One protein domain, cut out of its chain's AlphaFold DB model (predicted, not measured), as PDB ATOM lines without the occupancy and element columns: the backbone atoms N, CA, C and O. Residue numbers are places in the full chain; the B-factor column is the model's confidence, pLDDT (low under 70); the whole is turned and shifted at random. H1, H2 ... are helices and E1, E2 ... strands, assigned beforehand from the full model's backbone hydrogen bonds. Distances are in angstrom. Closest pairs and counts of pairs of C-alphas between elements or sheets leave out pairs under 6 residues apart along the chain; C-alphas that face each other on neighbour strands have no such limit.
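Overview. This is residues 75 to 184 of the 272 residues of the protein "Type I-U CRISPR-associated protein Cas7" of Rhodothermaceae bacterium (UniProt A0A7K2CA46). There is little regular structure: in a body largely of loops, H2 is nearest the middle, H1 lies along one side, H3 and H4 sit toward one end, and residues 103 to 108, in the loop of hairpin E1 and E2, stick out at the other. The printed part has 110 residues, of which only 41 are in named elements, and these are mostly helix; along the chain the five named helices and two named strands come in the order H1 E1 E2 H2 H3 H4 H5, and the sheet, of order E1 - E2, is antiparallel. The whole is compact, radius of gyration of the C-alphas 14.2 A, spanning 41 by 31 by 22 A.

Arrangement. H1, residues 75 to 86, is close to but not clearly touching H5, residues 162 to 166; the closest C-alphas, of Glu 80 and Gln 163, are 6.9 A apart. In hairpin E1, residues 96 to 98, and E2, residues 112 to 114, N 97 and O 113 are within hydrogen-bond range at 2.9 A. The closest C-alphas of E1 and H2, residues 125 to 128, are those of Leu 97 and Tyr 126, 7.6 A. H3, residues 141 to 148, and H4, residues 155 to 160, only just touch, with 3 pairs of C-alphas within 8 A, closest Ile 146 and Ser 156, 5.6 A. H4 and H5 only just touch, only at the corner, with 3 such pairs, closest Leu 157 and Ala 164, 7.1 A. Every O i to N i+4 pair is within range in H1, H3, H4 and H5; H2 is too short for one.

Along the chain. H1 begins at C-alpha 75 (245.760, 184.562, 176.674) and measures 16.7 A, H3 10.8 A; H5 ends at C-alpha 166 (243.212, 181.405, 165.432).

Size, cuts and confidence. The printed part has no cut. Links E1 to E2 and H2 to H3 are long. No printed residue is under pLDDT 70.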
ATOM      1  N   GLN A  75     245.686 183.496 177.678       96.69
ATOM      2  CA  GLN A  75     245.760 184.562 176.674       96.69
ATOM      3  C   GLN A  75     244.670 184.416 175.609       96.69
ATOM      4  O   GLN A  75     243.962 185.383 175.325       96.69
ATOM      5  N   ALA A  76     244.470 183.204 175.081       96.50
ATOM      6  CA  ALA A  76     243.393 182.934 174.133       96.50
ATOM      7  C   ALA A  76     242.013 183.267 174.722       96.50
ATOM      8  O   ALA A  76     241.252 183.984 174.083       96.50
ATOM      9  N   ASN A  77     241.726 182.853 175.963       95.88
ATOM     10  CA  ASN A  77     240.441 183.134 176.614       95.88
ATOM     11  C   ASN A  77     240.141 184.640 176.699       95.88
ATOM     12  O   ASN A  77     239.019 185.066 176.431       95.88
ATOM     13  N   ARG A  78     241.135 185.466 177.055       96.12
ATOM     14  CA  ARG A  78     240.961 186.929 177.121       96.12
ATOM     15  C   ARG A  78     240.757 187.552 175.744       96.12
ATOM     16  O   ARG A  78     239.955 188.474 175.610       96.12
ATOM     17  N   LEU A  79     241.445 187.049 174.722       95.94
ATOM     18  CA  LEU A  79     241.252 187.517 173.351       95.94
ATOM     19  C   LEU A  79     239.893 187.083 172.784       95.94
ATOM     20  O   LEU A  79     239.254 187.861 172.084       95.94
ATOM     21  N   GLU A  80     239.411 185.886 173.112       97.19
ATOM     22  CA  GLU A  80     238.060 185.435 172.761       97.19
ATOM     23  C   GLU A  80     236.986 186.287 173.441       97.19
ATOM     24  O   GLU A  80     236.000 186.649 172.802       97.19
ATOM     25  N   ASP A  81     237.202 186.689 174.695       96.19
ATOM     26  CA  ASP A  81     236.300 187.610 175.385       96.19
ATOM     27  C   ASP A  81     236.309 189.019 174.768       96.19
ATOM     28  O   ASP A  81     235.256 189.650 174.630       96.19
ATOM     29  N   ALA A  82     237.471 189.494 174.310       96.12
ATOM     30  CA  ALA A  82     237.570 190.734 173.546       96.12
ATOM     31  C   ALA A  82     236.825 190.628 172.203       96.12
ATOM     32  O   ALA A  82     236.018 191.503 171.878       96.12
ATOM     33  N   LEU A  83     237.014 189.534 171.453       95.50
ATOM     34  CA  LEU A  83     236.261 189.267 170.221       95.50
ATOM     35  C   LEU A  83     234.756 189.246 170.495       95.50
ATOM     36  O   LEU A  83     234.003 189.881 169.764       95.50
ATOM     37  N   ARG A  84     234.313 188.605 171.582       96.12
ATOM     38  CA  ARG A  84     232.910 188.599 172.014       96.12
ATOM     39  C   ARG A  84     232.378 190.008 172.270       96.12
ATOM     40  O   ARG A  84     231.254 190.303 171.879       96.12
ATOM     41  N   CYS A  85     233.157 190.880 172.911       96.50
ATOM     42  CA  CYS A  85     232.757 192.267 173.162       96.50
ATOM     43  C   CYS A  85     232.640 193.087 171.867       96.50
ATOM     44  O   CYS A  85     231.748 193.924 171.749       96.50
ATOM     45  N   HIS A  86     233.502 192.826 170.882       95.88
ATOM     46  CA  HIS A  86     233.562 193.592 169.633       95.88
ATOM     47  C   HIS A  86     232.817 192.956 168.457       95.88
ATOM     48  O   HIS A  86     232.658 193.606 167.424       95.88
ATOM     49  N   ARG A  87     232.305 191.729 168.600       95.31
ATOM     50  CA  ARG A  87     231.760 190.923 167.497       95.31
ATOM     51  C   ARG A  87     230.724 191.645 166.638       95.31
ATOM     52  O   ARG A  87     230.697 191.426 165.440       95.31
ATOM     53  N   GLN A  88     229.895 192.519 167.217       94.62
ATOM     54  CA  GLN A  88     228.892 193.272 166.455       94.62
ATOM     55  C   GLN A  88     229.542 194.286 165.511       94.62
ATOM     56  O   GLN A  88     229.117 194.407 164.371       94.62
ATOM     57  N   SER A  89     230.589 194.985 165.965       95.69
ATOM     58  CA  SER A  89     231.295 195.989 165.155       95.69
ATOM     59  C   SER A  89     232.136 195.400 164.024       95.69
ATOM     60  O   SER A  89     232.458 196.113 163.081       95.69
ATOM     61  N   ILE A  90     232.487 194.117 164.122       92.56
ATOM     62  CA  ILE A  90     233.270 193.388 163.115       92.56
ATOM     63  C   ILE A  90     232.474 192.237 162.485       92.56
ATOM     64  O   ILE A  90     233.061 191.336 161.899       92.56
ATOM     65  N   GLU A  91     231.146 192.258 162.649       93.31
ATOM     66  CA  GLU A  91     230.190 191.313 162.056       93.31
ATOM     67  C   GLU A  91     230.538 189.827 162.275       93.31
ATOM     68  O   GLU A  91     230.239 188.965 161.449       93.31
ATOM     69  N   LEU A  92     231.152 189.503 163.418       93.94
ATOM     70  CA  LEU A  92     231.471 188.126 163.769       93.94
ATOM     71  C   LEU A  92     230.216 187.372 164.236       93.94
ATOM     72  O   LEU A  92     229.506 187.847 165.137       93.94
ATOM     73  N   PRO A  93     229.963 186.173 163.685       94.00
ATOM     74  CA  PRO A  93     228.845 185.346 164.096       94.00
ATOM     75  C   PRO A  93     229.070 184.744 165.481       94.00
ATOM     76  O   PRO A  93     230.192 184.598 165.967       94.00
ATOM     77  N   GLU A  94     227.966 184.387 166.125       93.88
ATOM     78  CA  GLU A  94     227.949 183.820 167.466       93.88
ATOM     79  C   GLU A  94     226.852 182.760 167.550       93.88
ATOM     80  O   GLU A  94     225.706 183.019 167.180       93.88
ATOM     81  N   PHE A  95     227.186 181.590 168.096       94.69
ATOM     82  CA  PHE A  95     226.169 180.705 168.654       94.69
ATOM     83  C   PHE A  95     225.931 181.084 170.107       94.69
ATOM     84  O   PHE A  95     226.874 181.290 170.872       94.69
ATOM     85  N   VAL A  96     224.664 181.137 170.501       96.06
ATOM     86  CA  VAL A  96     224.274 181.378 171.887       96.06
ATOM     87  C   VAL A  96     223.532 180.157 172.388       96.06
ATOM     88  O   VAL A  96     222.461 179.827 171.882       96.06
ATOM     89  N   LEU A  97     224.092 179.503 173.399       95.62
ATOM     90  CA  LEU A  97     223.357 178.507 174.156       95.62
ATOM     91  C   LEU A  97     222.441 179.234 175.139       95.62
ATOM     92  O   LEU A  97     222.911 179.962 176.017       95.62
ATOM     93  N   ASP A  98     221.136 179.074 174.947       95.38
ATOM     94  CA  ASP A  98     220.108 179.772 175.714       95.38
ATOM     95  C   ASP A  98     219.480 178.849 176.770       95.38
ATOM     96  O   ASP A  98     218.822 177.860 176.454       95.38
ATOM     97  N   PHE A  99     219.676 179.193 178.041       92.88
ATOM     98  CA  PHE A  99     219.131 178.475 179.191       92.88
ATOM     99  C   PHE A  99     217.940 179.194 179.843       92.88
ATOM    100  O   PHE A  99     217.535 178.856 180.959       92.88
ATOM    101  N   SER A 100     217.372 180.211 179.192       89.44
ATOM    102  CA  SER A 100     216.214 180.958 179.704       89.44
ATOM    103  C   SER A 100     214.982 180.080 179.943       89.44
ATOM    104  O   SER A 100     214.197 180.378 180.840       89.44
ATOM    105  N   GLY A 101     214.846 178.966 179.213       87.19
ATOM    106  CA  GLY A 101     213.781 177.981 179.421       87.19
ATOM    107  C   GLY A 101     213.968 177.071 180.645       87.19
ATOM    108  O   GLY A 101     213.055 176.324 180.987       87.19
ATOM    109  N   ILE A 102     215.122 177.113 181.322       88.38
ATOM    110  CA  ILE A 102     215.377 176.296 182.517       88.38
ATOM    111  C   ILE A 102     214.807 177.007 183.750       88.38
ATOM    112  O   ILE A 102     215.280 178.076 184.138       88.38
ATOM    113  N   GLY A 103     213.808 176.397 184.398       86.25
ATOM    114  CA  GLY A 103     213.070 177.013 185.509       86.25
ATOM    115  C   GLY A 103     213.952 177.439 186.689       86.25
ATOM    116  O   GLY A 103     213.873 178.583 187.136       86.25
ATOM    117  N   HIS A 104     214.843 176.561 187.156       89.19
ATOM    118  CA  HIS A 104     215.781 176.874 188.234       89.19
ATOM    119  C   HIS A 104     217.226 176.664 187.777       89.19
ATOM    120  O   HIS A 104     217.641 175.541 187.497       89.19
ATOM    121  N   LEU A 105     217.986 177.758 187.722       90.75
ATOM    122  CA  LEU A 105     219.439 177.742 187.593       90.75
ATOM    123  C   LEU A 105     220.041 178.410 188.829       90.75
ATOM    124  O   LEU A 105     219.511 179.441 189.258       90.75
ATOM    125  N   PRO A 106     221.142 177.867 189.379       92.44
ATOM    126  CA  PRO A 106     221.902 178.544 190.416       92.44
ATOM    127  C   PRO A 106     222.215 179.999 190.021       92.44
ATOM    128  O   PRO A 106     222.634 180.227 188.885       92.44
ATOM    129  N   PRO A 107     222.073 180.983 190.932       89.56
ATOM    130  CA  PRO A 107     222.241 182.405 190.604       89.56
ATOM    131  C   PRO A 107     223.601 182.787 190.006       89.56
ATOM    132  O   PRO A 107     223.715 183.817 189.351       89.56
ATOM    133  N   HIS A 108     224.634 181.975 190.239       90.50
ATOM    134  CA  HIS A 108     225.983 182.200 189.724       90.50
ATOM    135  C   HIS A 108     226.190 181.693 188.286       90.50
ATOM    136  O   HIS A 108     227.241 181.956 187.706       90.50
ATOM    137  N   LEU A 109     225.237 180.951 187.708       91.38
ATOM    138  CA  LEU A 109     225.331 180.465 186.332       91.38
ATOM    139  C   LEU A 109     224.679 181.450 185.352       91.38
ATOM    140  O   LEU A 109     223.594 181.973 185.628       91.38
ATOM    141  N   PRO A 110     225.293 181.692 184.181       92.31
ATOM    142  CA  PRO A 110     224.725 182.594 183.193       92.31
ATOM    143  C   PRO A 110     223.494 181.973 182.516       92.31
ATOM    144  O   PRO A 110     223.445 180.776 182.239       92.31
ATOM    145  N   ARG A 111     222.502 182.810 182.183       93.88
ATOM    146  CA  ARG A 111     221.313 182.391 181.409       93.88
ATOM    147  C   ARG A 111     221.601 182.166 179.926       93.88
ATOM    148  O   ARG A 111     220.839 181.468 179.269       93.88
ATOM    149  N   LYS A 112     222.664 182.771 179.402       95.25
ATOM    150  CA  LYS A 112     223.113 182.645 178.014       95.25
ATOM    151  C   LYS A 112     224.617 182.447 177.999       95.25
ATOM    152  O   LYS A 112     225.317 183.141 178.734       95.25
ATOM    153  N   LEU A 113     225.095 181.533 177.166       95.56
ATOM    154  CA  LEU A 113     226.519 181.265 176.993       95.56
ATOM    155  C   LEU A 113     226.899 181.443 175.522       95.56
ATOM    156  O   LEU A 113     226.330 180.794 174.647       95.56
ATOM    157  N   SER A 114     227.846 182.340 175.265       96.31
ATOM    158  CA  SER A 114     228.362 182.624 173.924       96.31
ATOM    159  C   SER A 114     229.315 181.529 173.443       96.31
ATOM    160  O   SER A 114     230.083 180.980 174.233       96.31
ATOM    161  N   SER A 115     229.363 181.279 172.133       95.88
ATOM    162  CA  SER A 115     230.349 180.395 171.500       95.88
ATOM    163  C   SER A 115     231.799 180.840 171.671       95.88
ATOM    164  O   SER A 115     232.703 180.016 171.547       95.88
ATOM    165  N   PHE A 116     232.036 182.118 171.977       96.62
ATOM    166  CA  PHE A 116     233.358 182.634 172.354       96.62
ATOM    167  C   PHE A 116     233.765 182.244 173.782       96.62
ATOM    168  O   PHE A 116     234.904 182.450 174.177       96.62
ATOM    169  N   GLN A 117     232.842 181.681 174.562       95.94
ATOM    170  CA  GLN A 117     233.074 181.231 175.935       95.94
ATOM    171  C   GLN A 117     233.091 179.703 176.051       95.94
ATOM    172  O   GLN A 117     233.210 179.179 177.155       95.94
ATOM    173  N   PHE A 118     232.942 178.975 174.939       95.56
ATOM    174  CA  PHE A 118     232.982 177.516 174.930       95.56
ATOM    175  C   PHE A 118     234.420 177.025 175.161       95.56
ATOM    176  O   PHE A 118     235.268 177.264 174.296       95.56
ATOM    177  N   PRO A 119     234.713 176.303 176.263       91.94
ATOM    178  CA  PRO A 119     236.079 175.886 176.594       91.94
ATOM    179  C   PRO A 119     236.799 175.095 175.493       91.94
ATOM    180  O   PRO A 119     238.015 175.202 175.345       91.94
ATOM    181  N   HIS A 120     236.056 174.316 174.702       94.25
ATOM    182  CA  HIS A 120     236.587 173.560 173.563       94.25
ATOM    183  C   HIS A 120     236.097 174.093 172.209       94.25
ATOM    184  O   HIS A 120     236.185 173.388 171.202       94.25
ATOM    185  N   ARG A 121     235.600 175.337 172.159       95.00
ATOM    186  CA  ARG A 121     235.170 176.031 170.932       95.00
ATOM    187  C   ARG A 121     234.155 175.205 170.130       95.00
ATOM    188  O   ARG A 121     233.145 174.768 170.671       95.00
ATOM    189  N   ASN A 122     234.424 174.947 168.850       94.69
ATOM    190  CA  ASN A 122     233.581 174.117 167.986       94.69
ATOM    191  C   ASN A 122     233.490 172.652 168.450       94.69
ATOM    192  O   ASN A 122     232.584 171.933 168.036       94.69
ATOM    193  N   ALA A 123     234.438 172.192 169.270       94.06
ATOM    194  CA  ALA A 123     234.462 170.837 169.803       94.06
ATOM    195  C   ALA A 123     233.765 170.690 171.161       94.06
ATOM    196  O   ALA A 123     233.808 169.612 171.758       94.06
ATOM    197  N   ASP A 124     233.129 171.754 171.649       95.38
ATOM    198  CA  ASP A 124     232.572 171.778 172.989       95.38
ATOM    199  C   ASP A 124     231.358 170.866 173.171       95.38
ATOM    200  O   ASP A 124     230.510 170.702 172.287       95.38
ATOM    201  N   ALA A 125     231.290 170.263 174.359       94.12
ATOM    202  CA  ALA A 125     230.195 169.402 174.770       94.12
ATOM    203  C   ALA A 125     228.862 170.153 174.753       94.12
ATOM    204  O   ALA A 125     227.865 169.591 174.312       94.12
ATOM    205  N   TYR A 126     228.856 171.430 175.143       93.69
ATOM    206  CA  TYR A 126     227.655 172.256 175.117       93.69
ATOM    207  C   TYR A 126     227.054 172.359 173.717       93.69
ATOM    208  O   TYR A 126     225.846 172.221 173.561       93.69
ATOM    209  N   LEU A 127     227.887 172.528 172.688       93.62
ATOM    210  CA  LEU A 127     227.418 172.559 171.306       93.62
ATOM    211  C   LEU A 127     226.945 171.174 170.848       93.62
ATOM    212  O   LEU A 127     225.894 171.052 170.221       93.62
ATOM    213  N   ARG A 128     227.698 170.122 171.189       93.00
ATOM    214  CA  ARG A 128     227.385 168.729 170.824       93.00
ATOM    215  C   ARG A 128     226.043 168.268 171.393       93.00
ATOM    216  O   ARG A 128     225.307 167.573 170.694       93.00
ATOM    217  N   ASP A 129     225.761 168.649 172.635       94.06
ATOM    218  CA  ASP A 129     224.609 168.191 173.413       94.06
ATOM    219  C   ASP A 129     223.416 169.168 173.314       94.06
ATOM    220  O   ASP A 129     222.362 168.927 173.900       94.06
ATOM    221  N   SER A 130     223.561 170.265 172.559       95.38
ATOM    222  CA  SER A 130     222.491 171.237 172.305       95.38
ATOM    223  C   SER A 130     221.492 170.775 171.238       95.38
ATOM    224  O   SER A 130     221.743 169.844 170.466       95.38
ATOM    225  N   GLN A 131     220.356 171.471 171.168       96.19
ATOM    226  CA  GLN A 131     219.352 171.316 170.118       96.19
ATOM    227  C   GLN A 131     219.103 172.651 169.413       96.19
ATOM    228  O   GLN A 131     219.153 173.708 170.040       96.19
ATOM    229  N   LEU A 132     218.789 172.586 168.122       95.19
ATOM    230  CA  LEU A 132     218.300 173.699 167.312       95.19
ATOM    231  C   LEU A 132     216.933 173.297 166.754       95.19
ATOM    232  O   LEU A 132     216.820 172.249 166.118       95.19
ATOM    233  N   ASP A 133     215.897 174.081 167.053       93.69
ATOM    234  CA  ASP A 133     214.505 173.805 166.665       93.69
ATOM    235  C   ASP A 133     214.030 172.382 167.034       93.69
ATOM    236  O   ASP A 133     213.357 171.695 166.267       93.69
ATOM    237  N   GLY A 134     214.423 171.910 168.225       94.38
ATOM    238  CA  GLY A 134     214.080 170.580 168.748       94.38
ATOM    239  C   GLY A 134     214.866 169.415 168.132       94.38
ATOM    240  O   GLY A 134     214.629 168.259 168.481       94.38
ATOM    241  N   ILE A 135     215.814 169.693 167.234       97.38
ATOM    242  CA  ILE A 135     216.687 168.696 166.610       97.38
ATOM    243  C   ILE A 135     218.061 168.776 167.269       97.38
ATOM    244  O   ILE A 135     218.641 169.857 167.343       97.38
ATOM    245  N   ASP A 136     218.619 167.639 167.697       97.25
ATOM    246  CA  ASP A 136     220.003 167.583 168.193       97.25
ATOM    247  C   ASP A 136     220.938 168.284 167.209       97.25
ATOM    248  O   ASP A 136     220.977 167.933 166.024       97.25
ATOM    249  N   PHE A 137     221.707 169.261 167.688       96.38
ATOM    250  CA  PHE A 137     222.465 170.156 166.824       96.38
ATOM    251  C   PHE A 137     223.401 169.374 165.897       96.38
ATOM    252  O   PHE A 137     223.429 169.616 164.693       96.38
ATOM    253  N   ILE A 138     224.056 168.326 166.409       93.50
ATOM    254  CA  ILE A 138     224.931 167.433 165.631       93.50
ATOM    255  C   ILE A 138     224.227 166.690 164.475       93.50
ATOM    256  O   ILE A 138     224.891 166.179 163.572       93.50
ATOM    257  N   LYS A 139     222.892 166.586 164.487       95.38
ATOM    258  CA  LYS A 139     222.093 165.961 163.419       95.38
ATOM    259  C   LYS A 139     221.622 166.961 162.360       95.38
ATOM    260  O   LYS A 139     221.279 166.524 161.257       95.38
ATOM    261  N   THR A 140     221.634 168.258 162.664       97.50
ATOM    262  CA  THR A 140     221.324 169.328 161.701       97.50
ATOM    263  C   THR A 140     222.371 169.386 160.582       97.50
ATOM    264  O   THR A 140     223.478 168.864 160.733       97.50
ATOM    265  N   SER A 141     222.039 170.006 159.444       96.38
ATOM    266  CA  SER A 141     222.998 170.198 158.342       96.38
ATOM    267  C   SER A 141     224.219 171.001 158.801       96.38
ATOM    268  O   SER A 141     225.348 170.543 158.645       96.38
ATOM    269  N   LEU A 142     223.984 172.126 159.483       95.38
ATOM    270  CA  LEU A 142     225.032 173.004 160.002       95.38
ATOM    271  C   LEU A 142     225.914 172.316 161.055       95.38
ATOM    272  O   LEU A 142     227.140 172.384 160.990       95.38
ATOM    273  N   GLY A 143     225.313 171.594 162.005       95.00
ATOM    274  CA  GLY A 143     226.084 170.853 163.001       95.00
ATOM    275  C   GLY A 143     226.969 169.781 162.366       95.00
ATOM    276  O   GLY A 143     228.132 169.651 162.739       95.00
ATOM    277  N   LYS A 144     226.482 169.052 161.355       94.12
ATOM    278  CA  LYS A 144     227.320 168.091 160.617       94.12
ATOM    279  C   LYS A 144     228.522 168.775 159.971       94.12
ATOM    280  O   LYS A 144     229.626 168.249 160.084       94.12
ATOM    281  N   GLU A 145     228.337 169.931 159.340       94.94
ATOM    282  CA  GLU A 145     229.431 170.689 158.718       94.94
ATOM    283  C   GLU A 145     230.487 171.111 159.752       94.94
ATOM    284  O   GLU A 145     231.675 170.831 159.576       94.94
ATOM    285  N   ILE A 146     230.060 171.672 160.885       95.00
ATOM    286  CA  ILE A 146     230.966 172.111 161.959       95.00
ATOM    287  C   ILE A 146     231.729 170.929 162.570       95.00
ATOM    288  O   ILE A 146     232.956 170.971 162.686       95.00
ATOM    289  N   PHE A 147     231.036 169.847 162.937       93.75
ATOM    290  CA  PHE A 147     231.654 168.697 163.610       93.75
ATOM    291  C   PHE A 147     232.508 167.819 162.683       93.75
ATOM    292  O   PHE A 147     233.336 167.048 163.170       93.75
ATOM    293  N   THR A 148     232.331 167.912 161.362       91.88
ATOM    294  CA  THR A 148     233.175 167.199 160.385       91.88
ATOM    295  C   THR A 148     234.314 168.048 159.835       91.88
ATOM    296  O   THR A 148     235.186 167.510 159.151       91.88
ATOM    297  N   SER A 149     234.357 169.339 160.171       93.31
ATOM    298  CA  SER A 149     235.403 170.242 159.702       93.31
ATOM    299  C   SER A 149     236.799 169.819 160.159       93.31
ATOM    300  O   SER A 149     237.015 169.255 161.240       93.31
ATOM    301  N   THR A 150     237.773 170.100 159.303       90.75
ATOM    302  CA  THR A 150     239.190 169.785 159.508       90.75
ATOM    303  C   THR A 150     240.042 171.018 159.227       90.75
ATOM    304  O   THR A 150     239.534 172.039 158.774       90.75
ATOM    305  N   ALA A 151     241.351 170.932 159.473       87.50
ATOM    306  CA  ALA A 151     242.274 172.000 159.094       87.50
ATOM    307  C   ALA A 151     242.300 172.238 157.568       87.50
ATOM    308  O   ALA A 151     242.493 173.366 157.135       87.50
ATOM    309  N   GLN A 152     242.087 171.190 156.764       88.88
ATOM    310  CA  GLN A 152     242.092 171.248 155.295       88.88
ATOM    311  C   GLN A 152     240.716 171.576 154.702       88.88
ATOM    312  O   GLN A 152     240.629 172.047 153.574       88.88
ATOM    313  N   ASN A 153     239.640 171.316 155.445       92.50
ATOM    314  CA  ASN A 153     238.276 171.668 155.075       92.50
ATOM    315  C   ASN A 153     237.634 172.439 156.232       92.50
ATOM    316  O   ASN A 153     236.878 171.883 157.033       92.50
ATOM    317  N   CYS A 154     238.019 173.708 156.350       93.81
ATOM    318  CA  CYS A 154     237.690 174.567 157.482       93.81
ATOM    319  C   CYS A 154     236.584 175.586 157.181       93.81
ATOM    320  O   CYS A 154     236.307 176.418 158.036       93.81
ATOM    321  N   GLY A 155     235.938 175.537 156.008       95.50
ATOM    322  CA  GLY A 155     235.002 176.579 155.561       95.50
ATOM    323  C   GLY A 155     233.892 176.891 156.571       95.50
ATOM    324  O   GLY A 155     233.640 178.057 156.862       95.50
ATOM    325  N   SER A 156     233.293 175.867 157.189       95.38
ATOM    326  CA  SER A 156     232.266 176.092 158.218       95.38
ATOM    327  C   SER A 156     232.838 176.658 159.528       95.38
ATOM    328  O   SER A 156     232.172 177.442 160.199       95.38
ATOM    329  N   LEU A 157     234.090 176.330 159.873       95.50
ATOM    330  CA  LEU A 157     234.777 176.929 161.021       95.50
ATOM    331  C   LEU A 157     235.157 178.376 160.735       95.50
ATOM    332  O   LEU A 157     234.987 179.207 161.609       95.50
ATOM    333  N   LEU A 158     235.603 178.705 159.525       94.69
ATOM    334  CA  LEU A 158     235.845 180.091 159.136       94.69
ATOM    335  C   LEU A 158     234.556 180.917 159.234       94.69
ATOM    336  O   LEU A 158     234.579 182.035 159.736       94.69
ATOM    337  N   ALA A 159     233.437 180.333 158.799       94.88
ATOM    338  CA  ALA A 159     232.139 180.986 158.826       94.88
ATOM    339  C   ALA A 159     231.566 181.159 160.237       94.88
ATOM    340  O   ALA A 159     230.872 182.136 160.455       94.88
ATOM    341  N   TRP A 160     231.812 180.245 161.182       95.38
ATOM    342  CA  TRP A 160     231.088 180.243 162.465       95.38
ATOM    343  C   TRP A 160     231.951 180.208 163.729       95.38
ATOM    344  O   TRP A 160     231.495 180.592 164.804       95.38
ATOM    345  N   PHE A 161     233.183 179.726 163.621       96.00
ATOM    346  CA  PHE A 161     234.149 179.617 164.713       96.00
ATOM    347  C   PHE A 161     235.545 180.095 164.269       96.00
ATOM    348  O   PHE A 161     236.518 179.350 164.434       96.00
ATOM    349  N   PRO A 162     235.699 181.307 163.697       94.06
ATOM    350  CA  PRO A 162     237.002 181.774 163.217       94.06
ATOM    351  C   PRO A 162     238.053 181.807 164.340       94.06
ATOM    352  O   PRO A 162     239.225 181.506 164.112       94.06
ATOM    353  N   GLN A 163     237.629 182.043 165.585       95.38
ATOM    354  CA  GLN A 163     238.481 181.956 166.771       95.38
ATOM    355  C   GLN A 163     239.083 180.557 166.996       95.38
ATOM    356  O   GLN A 163     240.175 180.446 167.543       95.38
ATOM    357  N   ALA A 164     238.433 179.480 166.538       95.62
ATOM    358  CA  ALA A 164     238.990 178.127 166.614       95.62
ATOM    359  C   ALA A 164     240.157 177.910 165.643       95.62
ATOM    360  O   ALA A 164     241.049 177.114 165.933       95.62
ATOM    361  N   LEU A 165     240.181 178.628 164.518       94.31
ATOM    362  CA  LEU A 165     241.310 178.608 163.588       94.31
ATOM    363  C   LEU A 165     242.475 179.457 164.121       94.31
ATOM    364  O   LEU A 165     243.627 179.057 164.006       94.31
ATOM    365  N   LEU A 166     242.183 180.571 164.799       93.62
ATOM    366  CA  LEU A 166     243.212 181.405 165.432       93.62
ATOM    367  C   LEU A 166     243.850 180.722 166.650       93.62
ATOM    368  O   LEU A 166     245.069 180.572 166.726       93.62
ATOM    369  N   TYR A 167     243.030 180.264 167.596       96.00
ATOM    370  CA  TYR A 167     243.485 179.770 168.903       96.00
ATOM    371  C   TYR A 167     243.556 178.241 168.996       96.00
ATOM    372  O   TYR A 167     243.777 177.681 170.081       96.00
ATOM    373  N   GLY A 168     243.392 177.570 167.853       95.38
ATOM    374  CA  GLY A 168     243.426 176.121 167.687       95.38
ATOM    375  C   GLY A 168     242.217 175.403 168.285       95.38
ATOM    376  O   GLY A 168     241.434 175.954 169.060       95.38
ATOM    377  N   PHE A 169     242.078 174.121 167.963       94.06
ATOM    378  CA  PHE A 169     241.072 173.254 168.572       94.06
ATOM    379  C   PHE A 169     241.513 171.794 168.540       94.06
ATOM    380  O   PHE A 169     242.362 171.387 167.739       94.06
ATOM    381  N   TRP A 170     240.890 170.985 169.394       93.69
ATOM    382  CA  TRP A 170     241.006 169.536 169.346       93.69
ATOM    383  C   TRP A 170     239.640 168.895 169.573       93.69
ATOM    384  O   TRP A 170     239.071 168.975 170.659       93.69
ATOM    385  N   GLN A 171     239.129 168.236 168.537       90.88
ATOM    386  CA  GLN A 171     237.950 167.392 168.630       90.88
ATOM    387  C   GLN A 171     238.378 165.971 169.008       90.88
ATOM    388  O   GLN A 171     238.910 165.242 168.179       90.88
ATOM    389  N   SER A 172     238.172 165.575 170.260       86.31
ATOM    390  CA  SER A 172     238.510 164.232 170.767       86.31
ATOM    391  C   SER A 172     237.290 163.420 171.213       86.31
ATOM    392  O   SER A 172     237.407 162.228 171.499       86.31
ATOM    393  N   HIS A 173     236.107 164.039 171.267       84.75
ATOM    394  CA  HIS A 173     234.944 163.492 171.969       84.75
ATOM    395  C   HIS A 173     233.892 162.858 171.044       84.75
ATOM    396  O   HIS A 173     232.811 162.496 171.504       84.75
ATOM    397  N   LEU A 174     234.180 162.690 169.747       85.88
ATOM    398  CA  LEU A 174     233.258 162.043 168.799       85.88
ATOM    399  C   LEU A 174     233.470 160.524 168.658       85.88
ATOM    400  O   LEU A 174     232.734 159.853 167.927       85.88
ATOM    401  N   GLY A 175     234.452 159.969 169.370       83.19
ATOM    402  CA  GLY A 175     234.800 158.552 169.321       83.19
ATOM    403  C   GLY A 175     235.538 158.148 168.039       83.19
ATOM    404  O   GLY A 175     235.807 158.949 167.148       83.19
ATOM    405  N   LYS A 176     235.881 156.858 167.928       77.88
ATOM    406  CA  LYS A 176     236.794 156.347 166.883       77.88
ATOM    407  C   LYS A 176     236.228 156.364 165.455       77.88
ATOM    408  O   LYS A 176     236.992 156.249 164.507       77.88
ATOM    409  N   LYS A 177     234.903 156.453 165.293       80.94
ATOM    410  CA  LYS A 177     234.219 156.357 163.986       80.94
ATOM    411  C   LYS A 177     233.900 157.717 163.350       80.94
ATOM    412  O   LYS A 177     233.214 157.760 162.335       80.94
ATOM    413  N   ARG A 178     234.325 158.821 163.966       82.00
ATOM    414  CA  ARG A 178     234.047 160.194 163.523       82.00
ATOM    415  C   ARG A 178     235.343 161.004 163.482       82.00
ATOM    416  O   ARG A 178     236.375 160.543 163.966       82.00
ATOM    417  N   SER A 179     235.279 162.193 162.882       77.25
ATOM    418  CA  SER A 179     236.423 163.104 162.795       77.25
ATOM    419  C   SER A 179     236.948 163.437 164.192       77.25
ATOM    420  O   SER A 179     236.200 163.934 165.030       77.25
ATOM    421  N   ASN A 180     238.229 163.162 164.434       85.75
ATOM    422  CA  ASN A 180     238.947 163.624 165.622       85.75
ATOM    423  C   ASN A 180     239.991 164.668 165.208       85.75
ATOM    424  O   ASN A 180     241.191 164.521 165.459       85.75
ATOM    425  N   SER A 181     239.540 165.663 164.439       91.19
ATOM    426  CA  SER A 181     240.404 166.686 163.866       91.19
ATOM    427  C   SER A 181     241.035 167.554 164.954       91.19
ATOM    428  O   SER A 181     240.457 167.831 166.009       91.19
ATOM    429  N   LYS A 182     242.262 167.987 164.681       93.38
ATOM    430  CA  LYS A 182     242.989 168.965 165.482       93.38
ATOM    431  C   LYS A 182     243.542 170.037 164.562       93.38
ATOM    432  O   LYS A 182     243.953 169.734 163.441       93.38
ATOM    433  N   HIS A 183     243.577 171.263 165.053       94.25
ATOM    434  CA  HIS A 183     244.228 172.376 164.385       94.25
ATOM    435  C   HIS A 183     245.161 173.058 165.378       94.25
ATOM    436  O   HIS A 183     244.770 173.344 166.514       94.25
ATOM    437  N   ALA A 184     246.414 173.245 164.963       93.00
ATOM    438  CA  ALA A 184     247.391 173.980 165.751       93.00
ATOM    439  C   ALA A 184     246.970 175.450 165.856       93.00
ATOM    440  O   ALA A 184     246.202 175.943 165.039       93.00
TER     441      ALA A 184